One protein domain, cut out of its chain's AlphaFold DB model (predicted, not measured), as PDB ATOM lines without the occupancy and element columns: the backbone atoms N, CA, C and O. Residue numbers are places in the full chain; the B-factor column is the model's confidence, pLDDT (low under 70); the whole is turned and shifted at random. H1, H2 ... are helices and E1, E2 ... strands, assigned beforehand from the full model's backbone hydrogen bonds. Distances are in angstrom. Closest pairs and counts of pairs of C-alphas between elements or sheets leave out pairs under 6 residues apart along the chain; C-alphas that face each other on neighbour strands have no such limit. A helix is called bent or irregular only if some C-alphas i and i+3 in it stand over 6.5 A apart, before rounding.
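What this domain is: This is residues 403 to 525 of the 525 residues of the protein "Type VII secretion protein EssC" of Streptococcus sp. (UniProt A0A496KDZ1). A short ribbon of two parallel strands, E1 and E2, lies in the middle, between H1 on one side and the long helix H3 on the other. H2 lies beyond the E1 edge, the small helices H4 and H5 beyond the E2 edge, and residues 484 to 490, of which 484 and 485 belong to H3, stick out from the rest. The printed part has 123 residues, ordered H1 E1 H2 H3 E2 H4 H5, and is mostly helix. It is compact, with a radius of gyration of the C-alphas of 14.7 A and spans of 46 by 34 by 27 A.

How they stand to each other: H1, residues 403 to 419, comes closest to E1, residues 425 to 430, at the C-alphas of Ala 417 and Val 425, 7.9 A apart. E1 is parallel to E2, residues 497 to 502, at 20 degrees; N 428 and O 499 are within hydrogen-bond range at 3.0 A, N 501 and O 428 at 2.8 A. H2, residues 433 to 444, is near H1, with 11 pairs of C-alphas within 10 A. H3, residues 462 to 485, is near E1, with 8 such pairs, and apart from H2. E1, H2, H3 and E2 form a strand-helix-strand unit, two parallel strands joined through helices, with a right-handed crossover. H4, residues 514 to 518, is close to but not clearly touching H3: the closest C-alphas, of Leu 476 and Phe 516, are 7.9 A apart. H5, residues 521 to 524, touches H3 at its residues 476 to 480 alone; the closest C-alphas, of Arg 479 and Leu 524, are 6.0 A apart. Every O i to N i+4 pair is within range in H1 and H4, 18 of 20 in H3 and 2 of 8 in H2, which has 7 of 9 O i to N i+3 pairs; H5 is too short for an i+4 pair.

Where its parts are: H1 starts at C-alpha 403 (132.729, 288.861, 185.206) and is 24.9 A long. E1 is 16.5 A and E2 15.9 A. H2, 18.8 A, is irregular: C-alphas 438 and 441 are 7.4 A apart. H3 runs 34.0 A to C-alpha 485 (127.194, 306.113, 144.920). H5 ends at C-alpha 524 (127.107, 301.018, 157.303).

The domain as a whole: The two C-alphas farthest apart, of Glu 434 and Lys 489, are 47.7 A apart. The printed part has no cut. The links H2 to H3, H3 to E2 and E2 to H4 are long. Residues 487 to 491 have pLDDT under 70.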
ATOM      1  N   ASN A 403     133.920 289.703 185.087       94.00
ATOM      2  CA  ASN A 403     132.729 288.861 185.206       94.00
ATOM      3  C   ASN A 403     131.423 289.654 185.030       94.00
ATOM      4  O   ASN A 403     130.551 289.221 184.285       94.00
ATOM      5  N   LEU A 404     131.315 290.831 185.657       94.94
ATOM      6  CA  LEU A 404     130.128 291.681 185.546       94.94
ATOM      7  C   LEU A 404     129.983 292.260 184.138       94.94
ATOM      8  O   LEU A 404     128.875 292.343 183.624       94.94
ATOM      9  N   VAL A 405     131.091 292.642 183.496       95.06
ATOM     10  CA  VAL A 405     131.065 293.133 182.110       95.06
ATOM     11  C   VAL A 405     130.567 292.046 181.161       95.06
ATOM     12  O   VAL A 405     129.675 292.310 180.360       95.06
ATOM     13  N   LEU A 406     131.101 290.827 181.269       94.62
ATOM     14  CA  LEU A 406     130.661 289.705 180.439       94.62
ATOM     15  C   LEU A 406     129.176 289.406 180.650       94.62
ATOM     16  O   LEU A 406     128.442 289.303 179.674       94.62
ATOM     17  N   GLU A 407     128.719 289.358 181.901       94.56
ATOM     18  CA  GLU A 407     127.303 289.176 182.225       94.56
ATOM     19  C   GLU A 407     126.429 290.261 181.573       94.56
ATOM     20  O   GLU A 407     125.454 289.941 180.897       94.56
ATOM     21  N   GLN A 408     126.800 291.542 181.679       95.00
ATOM     22  CA  GLN A 408     126.040 292.632 181.053       95.00
ATOM     23  C   GLN A 408     125.993 292.527 179.524       95.00
ATOM     24  O   GLN A 408     124.943 292.769 178.928       95.00
ATOM     25  N   LEU A 409     127.093 292.131 178.878       95.31
ATOM     26  CA  LEU A 409     127.109 291.915 177.429       95.31
ATOM     27  C   LEU A 409     126.210 290.740 177.024       95.31
ATOM     28  O   LEU A 409     125.494 290.832 176.029       95.31
ATOM     29  N   GLN A 410     126.192 289.657 177.803       95.38
ATOM     30  CA  GLN A 410     125.288 288.529 177.566       95.38
ATOM     31  C   GLN A 410     123.819 288.949 177.722       95.38
ATOM     32  O   GLN A 410     122.990 288.609 176.877       95.38
ATOM     33  N   LEU A 411     123.497 289.755 178.742       95.25
ATOM     34  CA  LEU A 411     122.157 290.317 178.925       95.25
ATOM     35  C   LEU A 411     121.758 291.243 177.769       95.25
ATOM     36  O   LEU A 411     120.611 291.195 177.326       95.25
ATOM     37  N   LEU A 412     122.678 292.062 177.255       95.75
ATOM     38  CA  LEU A 412     122.451 292.885 176.063       95.75
ATOM     39  C   LEU A 412     122.088 292.005 174.861       95.75
ATOM     40  O   LEU A 412     121.095 292.282 174.187       95.75
ATOM     41  N   VAL A 413     122.850 290.934 174.613       96.00
ATOM     42  CA  VAL A 413     122.585 290.003 173.506       96.00
ATOM     43  C   VAL A 413     121.196 289.394 173.624       96.00
ATOM     44  O   VAL A 413     120.461 289.406 172.641       96.00
ATOM     45  N   MET A 414     120.809 288.913 174.809       95.44
ATOM     46  CA  MET A 414     119.479 288.334 175.030       95.44
ATOM     47  C   MET A 414     118.370 289.340 174.707       95.44
ATOM     48  O   MET A 414     117.455 289.032 173.950       95.44
ATOM     49  N   GLN A 415     118.491 290.573 175.208       96.25
ATOM     50  CA  GLN A 415     117.512 291.630 174.948       96.25
ATOM     51  C   GLN A 415     117.370 291.948 173.457       96.25
ATOM     52  O   GLN A 415     116.255 292.075 172.948       96.25
ATOM     53  N   LEU A 416     118.492 292.083 172.745       96.75
ATOM     54  CA  LEU A 416     118.464 292.376 171.317       96.75
ATOM     55  C   LEU A 416     117.939 291.188 170.508       96.75
ATOM     56  O   LEU A 416     117.119 291.405 169.617       96.75
ATOM     57  N   ALA A 417     118.359 289.966 170.838       96.06
ATOM     58  CA  ALA A 417     117.953 288.746 170.150       96.06
ATOM     59  C   ALA A 417     116.449 288.479 170.279       96.06
ATOM     60  O   ALA A 417     115.839 288.051 169.307       96.06
ATOM     61  N   THR A 418     115.832 288.758 171.433       95.38
ATOM     62  CA  THR A 418     114.383 288.569 171.616       95.38
ATOM     63  C   THR A 418     113.565 289.536 170.756       95.38
ATOM     64  O   THR A 418     112.549 289.147 170.181       95.38
ATOM     65  N   PHE A 419     113.991 290.797 170.641       95.69
ATOM     66  CA  PHE A 419     113.186 291.839 169.993       95.69
ATOM     67  C   PHE A 419     113.509 292.115 168.528       95.69
ATOM     68  O   PHE A 419     112.668 292.696 167.844       95.69
ATOM     69  N   HIS A 420     114.680 291.718 168.037       95.38
ATOM     70  CA  HIS A 420     115.088 291.938 166.651       95.38
ATOM     71  C   HIS A 420     115.211 290.606 165.930       95.38
ATOM     72  O   HIS A 420     115.786 289.661 166.463       95.38
ATOM     73  N   SER A 421     114.701 290.529 164.704       93.94
ATOM     74  CA  SER A 421     114.877 289.333 163.881       93.94
ATOM     75  C   SER A 421     116.349 289.108 163.539       93.94
ATOM     76  O   SER A 421     117.097 290.059 163.322       93.94
ATOM     77  N   TYR A 422     116.745 287.846 163.385       92.44
ATOM     78  CA  TYR A 422     118.073 287.455 162.895       92.44
ATOM     79  C   TYR A 422     118.325 287.849 161.422       92.44
ATOM     80  O   TYR A 422     119.454 287.765 160.931       92.44
ATOM     81  N   HIS A 423     117.273 288.268 160.709       91.50
ATOM     82  CA  HIS A 423     117.366 288.914 159.397       91.50
ATOM     83  C   HIS A 423     117.701 290.410 159.487       91.50
ATOM     84  O   HIS A 423     118.237 290.968 158.534       91.50
ATOM     85  N   ASP A 424     117.403 291.046 160.622       93.38
ATOM     86  CA  ASP A 424     117.615 292.480 160.824       93.38
ATOM     87  C   ASP A 424     118.908 292.744 161.603       93.38
ATOM     88  O   ASP A 424     119.561 293.752 161.356       93.38
ATOM     89  N   VAL A 425     119.277 291.856 162.537       95.25
ATOM     90  CA  VAL A 425     120.446 291.991 163.419       95.25
ATOM     91  C   VAL A 425     121.215 290.674 163.494       95.25
ATOM     92  O   VAL A 425     120.632 289.616 163.730       95.25
ATOM     93  N   GLN A 426     122.537 290.740 163.342       95.81
ATOM     94  CA  GLN A 426     123.446 289.602 163.494       95.81
ATOM     95  C   GLN A 426     124.582 289.943 164.459       95.81
ATOM     96  O   GLN A 426     125.062 291.075 164.495       95.81
ATOM     97  N   PHE A 427     125.018 288.956 165.245       96.12
ATOM     98  CA  PHE A 427     126.060 289.141 166.254       96.12
ATOM     99  C   PHE A 427     127.406 288.603 165.781       96.12
ATOM    100  O   PHE A 427     127.504 287.482 165.273       96.12
ATOM    101  N   ILE A 428     128.456 289.381 166.034       95.06
ATOM    102  CA  ILE A 428     129.849 288.955 165.897       95.06
ATOM    103  C   ILE A 428     130.523 289.153 167.248       95.06
ATOM    104  O   ILE A 428     130.613 290.269 167.739       95.06
ATOM    105  N   THR A 429     130.994 288.074 167.863       95.44
ATOM    106  CA  THR A 429     131.617 288.102 169.190       95.44
ATOM    107  C   THR A 429     133.101 287.803 169.063       95.44
ATOM    108  O   THR A 429     133.486 286.721 168.615       95.44
ATOM    109  N   ILE A 430     133.926 288.767 169.460       95.19
ATOM    110  CA  ILE A 430     135.385 288.695 169.482       95.19
ATOM    111  C   ILE A 430     135.816 288.512 170.931       95.19
ATOM    112  O   ILE A 430     135.568 289.373 171.784       95.19
ATOM    113  N   LEU A 431     136.405 287.357 171.221       94.44
ATOM    114  CA  LEU A 431     136.637 286.904 172.586       94.44
ATOM    115  C   LEU A 431     137.922 286.088 172.724       94.44
ATOM    116  O   LEU A 431     138.329 285.432 171.767       94.44
ATOM    117  N   PRO A 432     138.563 286.111 173.901       94.00
ATOM    118  CA  PRO A 432     139.730 285.286 174.162       94.00
ATOM    119  C   PRO A 432     139.299 283.818 174.324       94.00
ATOM    120  O   PRO A 432     138.204 283.532 174.814       94.00
ATOM    121  N   GLU A 433     140.125 282.867 173.880       91.50
ATOM    122  CA  GLU A 433     139.740 281.450 173.772       91.50
ATOM    123  C   GLU A 433     139.268 280.843 175.106       91.50
ATOM    124  O   GLU A 433     138.375 279.994 175.117       91.50
ATOM    125  N   GLU A 434     139.783 281.336 176.233       91.81
ATOM    126  CA  GLU A 434     139.405 280.911 177.582       91.81
ATOM    127  C   GLU A 434     137.939 281.230 177.927       91.81
ATOM    128  O   GLU A 434     137.326 280.552 178.753       91.81
ATOM    129  N   GLU A 435     137.348 282.244 177.291       91.81
ATOM    130  CA  GLU A 435     135.965 282.674 177.532       91.81
ATOM    131  C   GLU A 435     134.954 281.971 176.617       91.81
ATOM    132  O   GLU A 435     133.745 282.119 176.797       91.81
ATOM    133  N   LYS A 436     135.415 281.155 175.663       90.94
ATOM    134  CA  LYS A 436     134.565 280.489 174.664       90.94
ATOM    135  C   LYS A 436     133.403 279.703 175.270       90.94
ATOM    136  O   LYS A 436     132.290 279.763 174.749       90.94
ATOM    137  N   GLU A 437     133.639 278.978 176.362       91.88
ATOM    138  CA  GLU A 437     132.593 278.184 177.018       91.88
ATOM    139  C   GLU A 437     131.475 279.064 177.596       91.88
ATOM    140  O   GLU A 437     130.301 278.704 177.495       91.88
ATOM    141  N   GLN A 438     131.809 280.262 178.094       92.56
ATOM    142  CA  GLN A 438     130.836 281.224 178.630       92.56
ATOM    143  C   GLN A 438     129.912 281.789 177.542       92.56
ATOM    144  O   GLN A 438     128.791 282.194 177.833       92.56
ATOM    145  N   TRP A 439     130.361 281.784 176.287       93.19
ATOM    146  CA  TRP A 439     129.612 282.256 175.119       93.19
ATOM    147  C   TRP A 439     129.003 281.120 174.287       93.19
ATOM    148  O   TRP A 439     128.323 281.364 173.290       93.19
ATOM    149  N   SER A 440     129.213 279.863 174.689       91.19
ATOM    150  CA  SER A 440     128.799 278.686 173.919       91.19
ATOM    151  C   SER A 440     127.290 278.631 173.669       91.19
ATOM    152  O   SER A 440     126.869 278.138 172.626       91.19
ATOM    153  N   TRP A 441     126.471 279.178 174.569       93.88
ATOM    154  CA  TRP A 441     125.012 279.224 174.448       93.88
ATOM    155  C   TRP A 441     124.535 280.041 173.236       93.88
ATOM    156  O   TRP A 441     123.553 279.655 172.601       93.88
ATOM    157  N   MET A 442     125.262 281.093 172.829       93.75
ATOM    158  CA  MET A 442     124.895 281.928 171.672       93.75
ATOM    159  C   MET A 442     124.860 281.132 170.364       93.75
ATOM    160  O   MET A 442     124.216 281.543 169.406       93.75
ATOM    161  N   ARG A 443     125.507 279.960 170.310       90.75
ATOM    162  CA  ARG A 443     125.505 279.079 169.132       90.75
ATOM    163  C   ARG A 443     124.117 278.568 168.736       90.75
ATOM    164  O   ARG A 443     123.969 278.068 167.621       90.75
ATOM    165  N   TRP A 444     123.167 278.621 169.667       91.94
ATOM    166  CA  TRP A 444     121.773 278.238 169.462       91.94
ATOM    167  C   TRP A 444     120.930 279.384 168.898       91.94
ATOM    168  O   TRP A 444     119.865 279.127 168.347       91.94
ATOM    169  N   LEU A 445     121.411 280.629 168.985       93.06
ATOM    170  CA  LEU A 445     120.723 281.770 168.401       93.06
ATOM    171  C   LEU A 445     120.948 281.809 166.882       93.06
ATOM    172  O   LEU A 445     122.101 281.752 166.434       93.06
ATOM    173  N   PRO A 446     119.888 281.988 166.072       91.81
ATOM    174  CA  PRO A 446     120.042 282.171 164.631       91.81
ATOM    175  C   PRO A 446     120.841 283.442 164.297       91.81
ATOM    176  O   PRO A 446     121.554 283.466 163.296       91.81
ATOM    177  N   HIS A 447     120.817 284.454 165.172       95.00
ATOM    178  CA  HIS A 447     121.583 285.703 165.060       95.00
ATOM    179  C   HIS A 447     123.101 285.512 165.064       95.00
ATOM    180  O   HIS A 447     123.824 286.366 164.560       95.00
ATOM    181  N   ALA A 448     123.605 284.409 165.629       93.44
ATOM    182  CA  ALA A 448     125.036 284.106 165.634       93.44
ATOM    183  C   ALA A 448     125.524 283.533 164.291       93.44
ATOM    184  O   ALA A 448     126.720 283.287 164.125       93.44
ATOM    185  N   LYS A 449     124.621 283.276 163.334       91.44
ATOM    186  CA  LYS A 449     124.953 282.817 161.986       91.44
ATOM    187  C   LYS A 449     124.927 284.002 161.022       91.44
ATOM    188  O   LYS A 449     123.875 284.579 160.770       91.44
ATOM    189  N   LEU A 450     126.074 284.301 160.420       88.00
ATOM    190  CA  LEU A 450     126.184 285.310 159.373       88.00
ATOM    191  C   LEU A 450     125.599 284.734 158.083       88.00
ATOM    192  O   LEU A 450     126.226 283.890 157.438       88.00
ATOM    193  N   GLN A 451     124.369 285.131 157.748       81.69
ATOM    194  CA  GLN A 451     123.581 284.498 156.680       81.69
ATOM    195  C   GLN A 451     124.282 284.526 155.320       81.69
ATOM    196  O   GLN A 451     124.329 283.496 154.652       81.69
ATOM    197  N   GLU A 452     124.883 285.659 154.954       77.38
ATOM    198  CA  GLU A 452     125.577 285.839 153.670       77.38
ATOM    199  C   GLU A 452     126.813 284.941 153.522       77.38
ATOM    200  O   GLU A 452     127.222 284.600 152.416       77.38
ATOM    201  N   LEU A 453     127.401 284.528 154.646       75.94
ATOM    202  CA  LEU A 453     128.686 283.833 154.692       75.94
ATOM    203  C   LEU A 453     128.544 282.364 155.098       75.94
ATOM    204  O   LEU A 453     129.477 281.581 154.943       75.94
ATOM    205  N   ASN A 454     127.386 281.984 155.648       82.62
ATOM    206  CA  ASN A 454     127.132 280.678 156.253       82.62
ATOM    207  C   ASN A 454     128.178 280.294 157.328       82.62
ATOM    208  O   ASN A 454     128.454 279.115 157.550       82.62
ATOM    209  N   VAL A 455     128.751 281.291 158.013       86.56
ATOM    210  CA  VAL A 455     129.710 281.113 159.116       86.56
ATOM    211  C   VAL A 455     129.095 281.572 160.430       86.56
ATOM    212  O   VAL A 455     128.170 282.384 160.447       86.56
ATOM    213  N   ARG A 456     129.606 281.062 161.553       88.12
ATOM    214  CA  ARG A 456     129.217 281.573 162.870       88.12
ATOM    215  C   ARG A 456     130.083 282.770 163.246       88.12
ATOM    216  O   ARG A 456     131.299 282.707 163.088       88.12
ATOM    217  N   GLY A 457     129.465 283.819 163.775       90.25
ATOM    218  CA  GLY A 457     130.112 285.058 164.205       90.25
ATOM    219  C   GLY A 457     130.873 284.923 165.525       90.25
ATOM    220  O   GLY A 457     130.665 285.727 166.421       90.25
ATOM    221  N   PHE A 458     131.734 283.915 165.676       93.75
ATOM    222  CA  PHE A 458     132.633 283.798 166.828       93.75
ATOM    223  C   PHE A 458     134.077 283.911 166.363       93.75
ATOM    224  O   PHE A 458     134.512 283.135 165.514       93.75
ATOM    225  N   VAL A 459     134.817 284.843 166.953       93.88
ATOM    226  CA  VAL A 459     136.234 285.082 166.685       93.88
ATOM    227  C   VAL A 459     137.003 284.869 167.979       93.88
ATOM    228  O   VAL A 459     136.960 285.711 168.870       93.88
ATOM    229  N   TYR A 460     137.679 283.726 168.081       92.75
ATOM    230  CA  TYR A 460     138.457 283.348 169.269       92.75
ATOM    231  C   TYR A 460     139.845 282.786 168.947       92.75
ATOM    232  O   TYR A 460     140.622 282.486 169.844       92.75
ATOM    233  N   ASN A 461     140.175 282.633 167.663       92.25
ATOM    234  CA  ASN A 461     141.503 282.242 167.205       92.25
ATOM    235  C   ASN A 461     141.791 282.829 165.817       92.25
ATOM    236  O   ASN A 461     140.898 283.352 165.151       92.25
ATOM    237  N   GLN A 462     143.028 282.685 165.343       90.75
ATOM    238  CA  GLN A 462     143.465 283.256 164.066       90.75
ATOM    239  C   GLN A 462     142.636 282.784 162.860       90.75
ATOM    240  O   GLN A 462     142.298 283.569 161.979       90.75
ATOM    241  N   ARG A 463     142.251 281.504 162.829       91.12
ATOM    242  CA  ARG A 463     141.464 280.942 161.723       91.12
ATOM    243  C   ARG A 463     140.068 281.564 161.647       91.12
ATOM    244  O   ARG A 463     139.616 281.932 160.568       91.12
ATOM    245  N   THR A 464     139.381 281.649 162.785       91.50
ATOM    246  CA  THR A 464     138.037 282.243 162.865       91.50
ATOM    247  C   THR A 464     138.078 283.750 162.637       91.50
ATOM    248  O   THR A 464     137.206 284.273 161.948       91.50
ATOM    249  N   ARG A 465     139.132 284.422 163.115       92.25
ATOM    250  CA  ARG A 465     139.438 285.825 162.812       92.25
ATOM    251  C   ARG A 465     139.476 286.069 161.309       92.25
ATOM    252  O   ARG A 465     138.703 286.882 160.813       92.25
ATOM    253  N   ASP A 466     140.326 285.339 160.591       90.81
ATOM    254  CA  ASP A 466     140.497 285.536 159.151       90.81
ATOM    255  C   ASP A 466     139.229 285.176 158.369       90.81
ATOM    256  O   ASP A 466     138.943 285.791 157.349       90.81
ATOM    257  N   GLN A 467     138.440 284.207 158.835       90.81
ATOM    258  CA  GLN A 467     137.196 283.829 158.169       90.81
ATOM    259  C   GLN A 467     136.079 284.862 158.376       90.81
ATOM    260  O   GLN A 467     135.384 285.205 157.429       90.81
ATOM    261  N   VAL A 468     135.881 285.348 159.603       92.94
ATOM    262  CA  VAL A 468     134.752 286.229 159.940       92.94
ATOM    263  C   VAL A 468     135.074 287.689 159.629       92.94
ATOM    264  O   VAL A 468     134.275 288.373 158.990       92.94
ATOM    265  N   LEU A 469     136.245 288.178 160.046       92.94
ATOM    266  CA  LEU A 469     136.573 289.601 159.945       92.94
ATOM    267  C   LEU A 469     136.935 290.027 158.522       92.94
ATOM    268  O   LEU A 469     136.599 291.145 158.138       92.94
ATOM    269  N   ASN A 470     137.568 289.164 157.714       90.88
ATOM    270  CA  ASN A 470     137.805 289.493 156.302       90.88
ATOM    271  C   ASN A 470     136.490 289.609 155.536       90.88
ATOM    272  O   ASN A 470     136.333 290.511 154.716       90.88
ATOM    273  N   SER A 471     135.539 288.722 155.819       90.50
ATOM    274  CA  SER A 471     134.225 288.782 155.199       90.50
ATOM    275  C   SER A 471     133.425 290.001 155.657       90.50
ATOM    276  O   SER A 471     132.868 290.698 154.815       90.50
ATOM    277  N   LEU A 472     133.438 290.332 156.955       92.81
ATOM    278  CA  LEU A 472     132.835 291.574 157.450       92.81
ATOM    279  C   LEU A 472     133.454 292.803 156.767       92.81
ATOM    280  O   LEU A 472     132.738 293.683 156.304       92.81
ATOM    281  N   ASN A 473     134.781 292.838 156.639       92.69
ATOM    282  CA  ASN A 473     135.497 293.919 155.962       92.69
ATOM    283  C   ASN A 473     135.061 294.075 154.494       92.69
ATOM    284  O   ASN A 473     134.896 295.193 154.013       92.69
ATOM    285  N   GLN A 474     134.853 292.969 153.771       91.50
ATOM    286  CA  GLN A 474     134.338 293.002 152.396       91.50
ATOM    287  C   GLN A 474     132.921 293.581 152.331       91.50
ATOM    288  O   GLN A 474     132.654 294.424 151.474       91.50
ATOM    289  N   ILE A 475     132.043 293.178 153.254       92.06
ATOM    290  CA  ILE A 475     130.669 293.687 153.342       92.06
ATOM    291  C   ILE A 475     130.678 295.195 153.621       92.06
ATOM    292  O   ILE A 475     130.050 295.956 152.890       92.06
ATOM    293  N   LEU A 476     131.440 295.653 154.620       92.44
ATOM    294  CA  LEU A 476     131.521 297.076 154.964       92.44
ATOM    295  C   LEU A 476     132.101 297.921 153.822       92.44
ATOM    296  O   LEU A 476     131.590 299.005 153.548       92.44
ATOM    297  N   LYS A 477     133.111 297.418 153.099       93.06
ATOM    298  CA  LYS A 477     133.642 298.087 151.896       93.06
ATOM    299  C   LYS A 477     132.591 298.224 150.798       93.06
ATOM    300  O   LYS A 477     132.476 299.295 150.206       93.06
ATOM    301  N   LEU A 478     131.815 297.168 150.547       91.88
ATOM    302  CA  LEU A 478     130.729 297.202 149.567       91.88
ATOM    303  C   LEU A 478     129.660 298.228 149.965       91.88
ATOM    304  O   LEU A 478     129.268 299.052 149.143       91.88
ATOM    305  N   ARG A 479     129.235 298.219 151.235       92.25
ATOM    306  CA  ARG A 479     128.238 299.161 151.764       92.25
ATOM    307  C   ARG A 479     128.732 300.609 151.713       92.25
ATOM    308  O   ARG A 479     127.975 301.495 151.328       92.25
ATOM    309  N   ARG A 480     130.014 300.853 152.011       91.31
ATOM    310  CA  ARG A 480     130.646 302.177 151.864       91.31
ATOM    311  C   ARG A 480     130.572 302.674 150.417       91.31
ATOM    312  O   ARG A 480     130.094 303.781 150.201       91.31
ATOM    313  N   SER A 481     130.938 301.836 149.442       90.31
ATOM    314  CA  SER A 481     130.832 302.173 148.009       90.31
ATOM    315  C   SER A 481     129.389 302.487 147.603       90.31
ATOM    316  O   SER A 481     129.126 303.519 146.999       90.31
ATOM    317  N   GLN A 482     128.432 301.639 147.996       89.19
ATOM    318  CA  GLN A 482     127.008 301.837 147.689       89.19
ATOM    319  C   GLN A 482     126.463 303.146 148.261       89.19
ATOM    320  O   GLN A 482     125.649 303.813 147.630       89.19
ATOM    321  N   LYS A 483     126.912 303.525 149.459       87.12
ATOM    322  CA  LYS A 483     126.525 304.782 150.095       87.12
ATOM    323  C   LYS A 483     127.137 306.000 149.401       87.12
ATOM    324  O   LYS A 483     126.461 307.014 149.278       87.12
ATOM    325  N   GLU A 484     128.390 305.914 148.963       85.94
ATOM    326  CA  GLU A 484     129.055 306.981 148.202       85.94
ATOM    327  C   GLU A 484     128.423 307.171 146.809       85.94
ATOM    328  O   GLU A 484     128.360 308.293 146.306       85.94
ATOM    329  N   GLU A 485     127.914 306.094 146.202       84.06
ATOM    330  CA  GLU A 485     127.194 306.113 144.920       84.06
ATOM    331  C   GLU A 485     125.738 306.592 145.042       84.06
ATOM    332  O   GLU A 485     125.192 307.175 144.099       84.06
ATOM    333  N   ALA A 486     125.094 306.361 146.190       78.88
ATOM    334  CA  ALA A 486     123.729 306.800 146.438       78.88
ATOM    335  C   ALA A 486     123.641 308.337 146.430       78.88
ATOM    336  O   ALA A 486     124.369 309.046 147.127       78.88
ATOM    337  N   SER A 487     122.718 308.883 145.632       64.75
ATOM    338  CA  SER A 487     122.460 310.325 145.627       64.75
ATOM    339  C   SER A 487     122.007 310.774 147.020       64.75
ATOM    340  O   SER A 487     121.176 310.105 147.626       64.75
ATOM    341  N   HIS A 488     122.454 311.948 147.488       60.34
ATOM    342  CA  HIS A 488     122.118 312.553 148.795       60.34
ATOM    343  C   HIS A 488     120.615 312.595 149.178       60.34
ATOM    344  O   HIS A 488     120.282 313.001 150.289       60.34
ATOM    345  N   LYS A 489     119.699 312.243 148.269       55.94
ATOM    346  CA  LYS A 489     118.250 312.182 148.496       55.94
ATOM    347  C   LYS A 489     117.733 310.808 148.948       55.94
ATOM    348  O   LYS A 489     116.603 310.758 149.424       55.94
ATOM    349  N   GLU A 490     118.511 309.734 148.824       59.34
ATOM    350  CA  GLU A 490     118.113 308.386 149.248       59.34
ATOM    351  C   GLU A 490     118.958 307.938 150.446       59.34
ATOM    352  O   GLU A 490     120.166 307.750 150.335       59.34
ATOM    353  N   SER A 491     118.332 307.778 151.616       64.44
ATOM    354  CA  SER A 491     118.977 307.126 152.757       64.44
ATOM    355  C   SER A 491     119.011 305.620 152.503       64.44
ATOM    356  O   SER A 491     117.972 304.957 152.583       64.44
ATOM    357  N   THR A 492     120.181 305.071 152.187       75.44
ATOM    358  CA  THR A 492     120.368 303.623 152.076       75.44
ATOM    359  C   THR A 492     120.368 303.000 153.471       75.44
ATOM    360  O   THR A 492     121.231 303.281 154.298       75.44
ATOM    361  N   LEU A 493     119.366 302.167 153.756       81.69
ATOM    362  CA  LEU A 493     119.308 301.370 154.981       81.69
ATOM    363  C   LEU A 493     119.915 300.000 154.701       81.69
ATOM    364  O   LEU A 493     119.364 299.217 153.927       81.69
ATOM    365  N   PHE A 494     121.043 299.711 155.339       89.31
ATOM    366  CA  PHE A 494     121.694 298.416 155.218       89.31
ATOM    367  C   PHE A 494     121.068 297.395 156.169       89.31
ATOM    368  O   PHE A 494     120.733 297.698 157.312       89.31
ATOM    369  N   HIS A 495     120.909 296.164 155.693       87.69
ATOM    370  CA  HIS A 495     120.415 295.046 156.488       87.69
ATOM    371  C   HIS A 495     121.141 293.753 156.077       87.69
ATOM    372  O   HIS A 495     121.408 293.573 154.887       87.69
ATOM    373  N   PRO A 496     121.460 292.843 157.014       92.56
ATOM    374  CA  PRO A 496     121.315 292.976 158.470       92.56
ATOM    375  C   PRO A 496     122.300 294.003 159.062       92.56
ATOM    376  O   PRO A 496     123.346 294.268 158.469       92.56
ATOM    377  N   HIS A 497     121.974 294.555 160.231       93.50
ATOM    378  CA  HIS A 497     122.904 295.319 161.066       93.50
ATOM    379  C   HIS A 497     123.817 294.366 161.840       93.50
ATOM    380  O   HIS A 497     123.344 293.369 162.403       93.50
ATOM    381  N   TYR A 498     125.111 294.666 161.892       93.88
ATOM    382  CA  TYR A 498     126.085 293.832 162.596       93.88
ATOM    383  C   TYR A 498     126.438 294.427 163.957       93.88
ATOM    384  O   TYR A 498     127.130 295.435 164.062       93.88
ATOM    385  N   VAL A 499     126.035 293.744 165.028       95.31
ATOM    386  CA  VAL A 499     126.445 294.100 166.390       95.31
ATOM    387  C   VAL A 499     127.721 293.334 166.730       95.31
ATOM    388  O   VAL A 499     127.701 292.116 166.939       95.31
ATOM    389  N   VAL A 500     128.840 294.058 166.772       94.81
ATOM    390  CA  VAL A 500     130.158 293.506 167.099       94.81
ATOM    391  C   VAL A 500     130.446 293.685 168.590       94.81
ATOM    392  O   VAL A 500     130.548 294.802 169.091       94.81
ATOM    393  N   LEU A 501     130.604 292.575 169.301       95.38
ATOM    394  CA  LEU A 501     130.989 292.528 170.708       95.38
ATOM    395  C   LEU A 501     132.492 292.277 170.788       95.38
ATOM    396  O   LEU A 501     132.961 291.212 170.391       95.38
ATOM    397  N   VAL A 502     133.245 293.239 171.314       94.12
ATOM    398  CA  VAL A 502     134.697 293.114 171.493       94.12
ATOM    399  C   VAL A 502     135.003 292.972 172.975       94.12
ATOM    400  O   VAL A 502     134.849 293.913 173.748       94.12
ATOM    401  N   THR A 503     135.431 291.776 173.374       92.56
ATOM    402  CA  THR A 503     135.853 291.494 174.754       92.56
ATOM    403  C   THR A 503     137.370 291.356 174.875       92.56
ATOM    404  O   THR A 503     137.906 291.570 175.961       92.56
ATOM    405  N   ASP A 504     138.072 291.048 173.785       89.62
ATOM    406  CA  ASP A 504     139.532 291.110 173.688       89.62
ATOM    407  C   ASP A 504     139.931 291.721 172.340       89.62
ATOM    408  O   ASP A 504     139.447 291.308 171.285       89.62
ATOM    409  N   GLU A 505     140.808 292.720 172.381       88.31
ATOM    410  CA  GLU A 505     141.249 293.460 171.198       88.31
ATOM    411  C   GLU A 505     142.427 292.792 170.476       88.31
ATOM    412  O   GLU A 505     142.680 293.085 169.309       88.31
ATOM    413  N   LYS A 506     143.131 291.847 171.117       89.88
ATOM    414  CA  LYS A 506     144.349 291.228 170.556       89.88
ATOM    415  C   LYS A 506     144.150 290.646 169.158       89.88
ATOM    416  O   LYS A 506     145.052 290.710 168.329       89.88
ATOM    417  N   LEU A 507     142.971 290.083 168.889       86.25
ATOM    418  CA  LEU A 507     142.648 289.487 167.593       86.25
ATOM    419  C   LEU A 507     142.268 290.519 166.523       86.25
ATOM    420  O   LEU A 507     142.206 290.149 165.356       86.25
ATOM    421  N   ILE A 508     142.021 291.783 166.869       90.50
ATOM    422  CA  ILE A 508     141.638 292.822 165.900       90.50
ATOM    423  C   ILE A 508     142.712 293.877 165.667       90.50
ATOM    424  O   ILE A 508     142.707 294.449 164.586       90.50
ATOM    425  N   LEU A 509     143.643 294.098 166.604       88.31
ATOM    426  CA  LEU A 509     144.641 295.179 166.522       88.31
ATOM    427  C   LEU A 509     145.390 295.240 165.176       88.31
ATOM    428  O   LEU A 509     145.507 296.315 164.596       88.31
ATOM    429  N   ASP A 510     145.832 294.094 164.650       87.88
ATOM    430  CA  ASP A 510     146.577 294.013 163.381       87.88
ATOM    431  C   ASP A 510     145.681 293.759 162.151       87.88
ATOM    432  O   ASP A 510     146.166 293.457 161.058       87.88
ATOM    433  N   HIS A 511     144.358 293.799 162.315       91.62
ATOM    434  CA  HIS A 511     143.405 293.491 161.255       91.62
ATOM    435  C   HIS A 511     142.878 294.771 160.587       91.62
ATOM    436  O   HIS A 511     142.532 295.744 161.250       91.62
ATOM    437  N   ILE A 512     142.718 294.742 159.258       91.00
ATOM    438  CA  ILE A 512     142.287 295.896 158.434       91.00
ATOM    439  C   ILE A 512     140.920 296.457 158.873       91.00
ATOM    440  O   ILE A 512     140.641 297.636 158.701       91.00
ATOM    441  N   ILE A 513     140.080 295.624 159.493       90.06
ATOM    442  CA  ILE A 513     138.769 296.024 160.039       90.06
ATOM    443  C   ILE A 513     138.854 297.190 161.039       90.06
ATOM    444  O   ILE A 513     137.881 297.920 161.198       90.06
ATOM    445  N   MET A 514     140.007 297.397 161.687       90.19
ATOM    446  CA  MET A 514     140.206 298.498 162.633       90.19
ATOM    447  C   MET A 514     140.061 299.881 161.998       90.19
ATOM    448  O   MET A 514     139.695 300.820 162.702       90.19
ATOM    449  N   GLU A 515     140.288 300.007 160.687       90.06
ATOM    450  CA  GLU A 515     140.006 301.235 159.936       90.06
ATOM    451  C   GLU A 515     138.534 301.636 160.111       90.06
ATOM    452  O   GLU A 515     138.235 302.746 160.545       90.06
ATOM    453  N   PHE A 516     137.617 300.682 159.922       90.31
ATOM    454  CA  PHE A 516     136.184 300.904 160.111       90.31
ATOM    455  C   PHE A 516     135.819 301.177 161.568       90.31
ATOM    456  O   PHE A 516     135.032 302.078 161.835       90.31
ATOM    457  N   PHE A 517     136.387 300.437 162.524       87.88
ATOM    458  CA  PHE A 517     136.075 300.639 163.947       87.88
ATOM    459  C   PHE A 517     136.590 301.975 164.499       87.88
ATOM    460  O   PHE A 517     136.055 302.464 165.490       87.88
ATOM    461  N   THR A 518     137.586 302.582 163.849       86.88
ATOM    462  CA  THR A 518     138.096 303.912 164.208       86.88
ATOM    463  C   THR A 518     137.231 305.038 163.631       86.88
ATOM    464  O   THR A 518     137.077 306.071 164.278       86.88
ATOM    465  N   GLU A 519     136.650 304.847 162.440       84.94
ATOM    466  CA  GLU A 519     135.849 305.856 161.719       84.94
ATOM    467  C   GLU A 519     134.345 305.862 162.070       84.94
ATOM    468  O   GLU A 519     133.603 306.644 161.489       84.94
ATOM    469  N   ASP A 520     133.906 305.033 163.025       83.44
ATOM    470  CA  ASP A 520     132.495 304.759 163.358       83.44
ATOM    471  C   ASP A 520     131.683 304.197 162.165       83.44
ATOM    472  O   ASP A 520     131.158 304.938 161.329       83.44
ATOM    473  N   PRO A 521     131.511 302.864 162.077       85.94
ATOM    474  CA  PRO A 521     130.836 302.234 160.950       85.94
ATOM    475  C   PRO A 521     129.309 302.193 161.105       85.94
ATOM    476  O   PRO A 521     128.660 301.490 160.336       85.94
ATOM    477  N   THR A 522     128.714 302.905 162.072       86.25
ATOM    478  CA  THR A 522     127.278 302.795 162.397       86.25
ATOM    479  C   THR A 522     126.367 303.044 161.188       86.25
ATOM    480  O   THR A 522     125.367 302.355 161.003       86.25
ATOM    481  N   GLU A 523     126.729 303.971 160.298       85.94
ATOM    482  CA  GLU A 523     125.947 304.260 159.083       85.94
ATOM    483  C   GLU A 523     126.054 303.167 157.999       85.94
ATOM    484  O   GLU A 523     125.376 303.244 156.976       85.94
ATOM    485  N   LEU A 524     126.923 302.169 158.191       88.62
ATOM    486  CA  LEU A 524     127.107 301.018 157.303       88.62
ATOM    487  C   LEU A 524     126.359 299.765 157.791       88.62
ATOM    488  O   LEU A 524     126.464 298.725 157.141       88.62
ATOM    489  N   GLY A 525     125.580 299.863 158.874       86.19
ATOM    490  CA  GLY A 525     124.677 298.813 159.359       86.19
ATOM    491  C   GLY A 525     125.310 297.793 160.291       86.19
ATOM    492  O   GLY A 525     125.956 296.845 159.787       86.19
TER     493      GLY A 525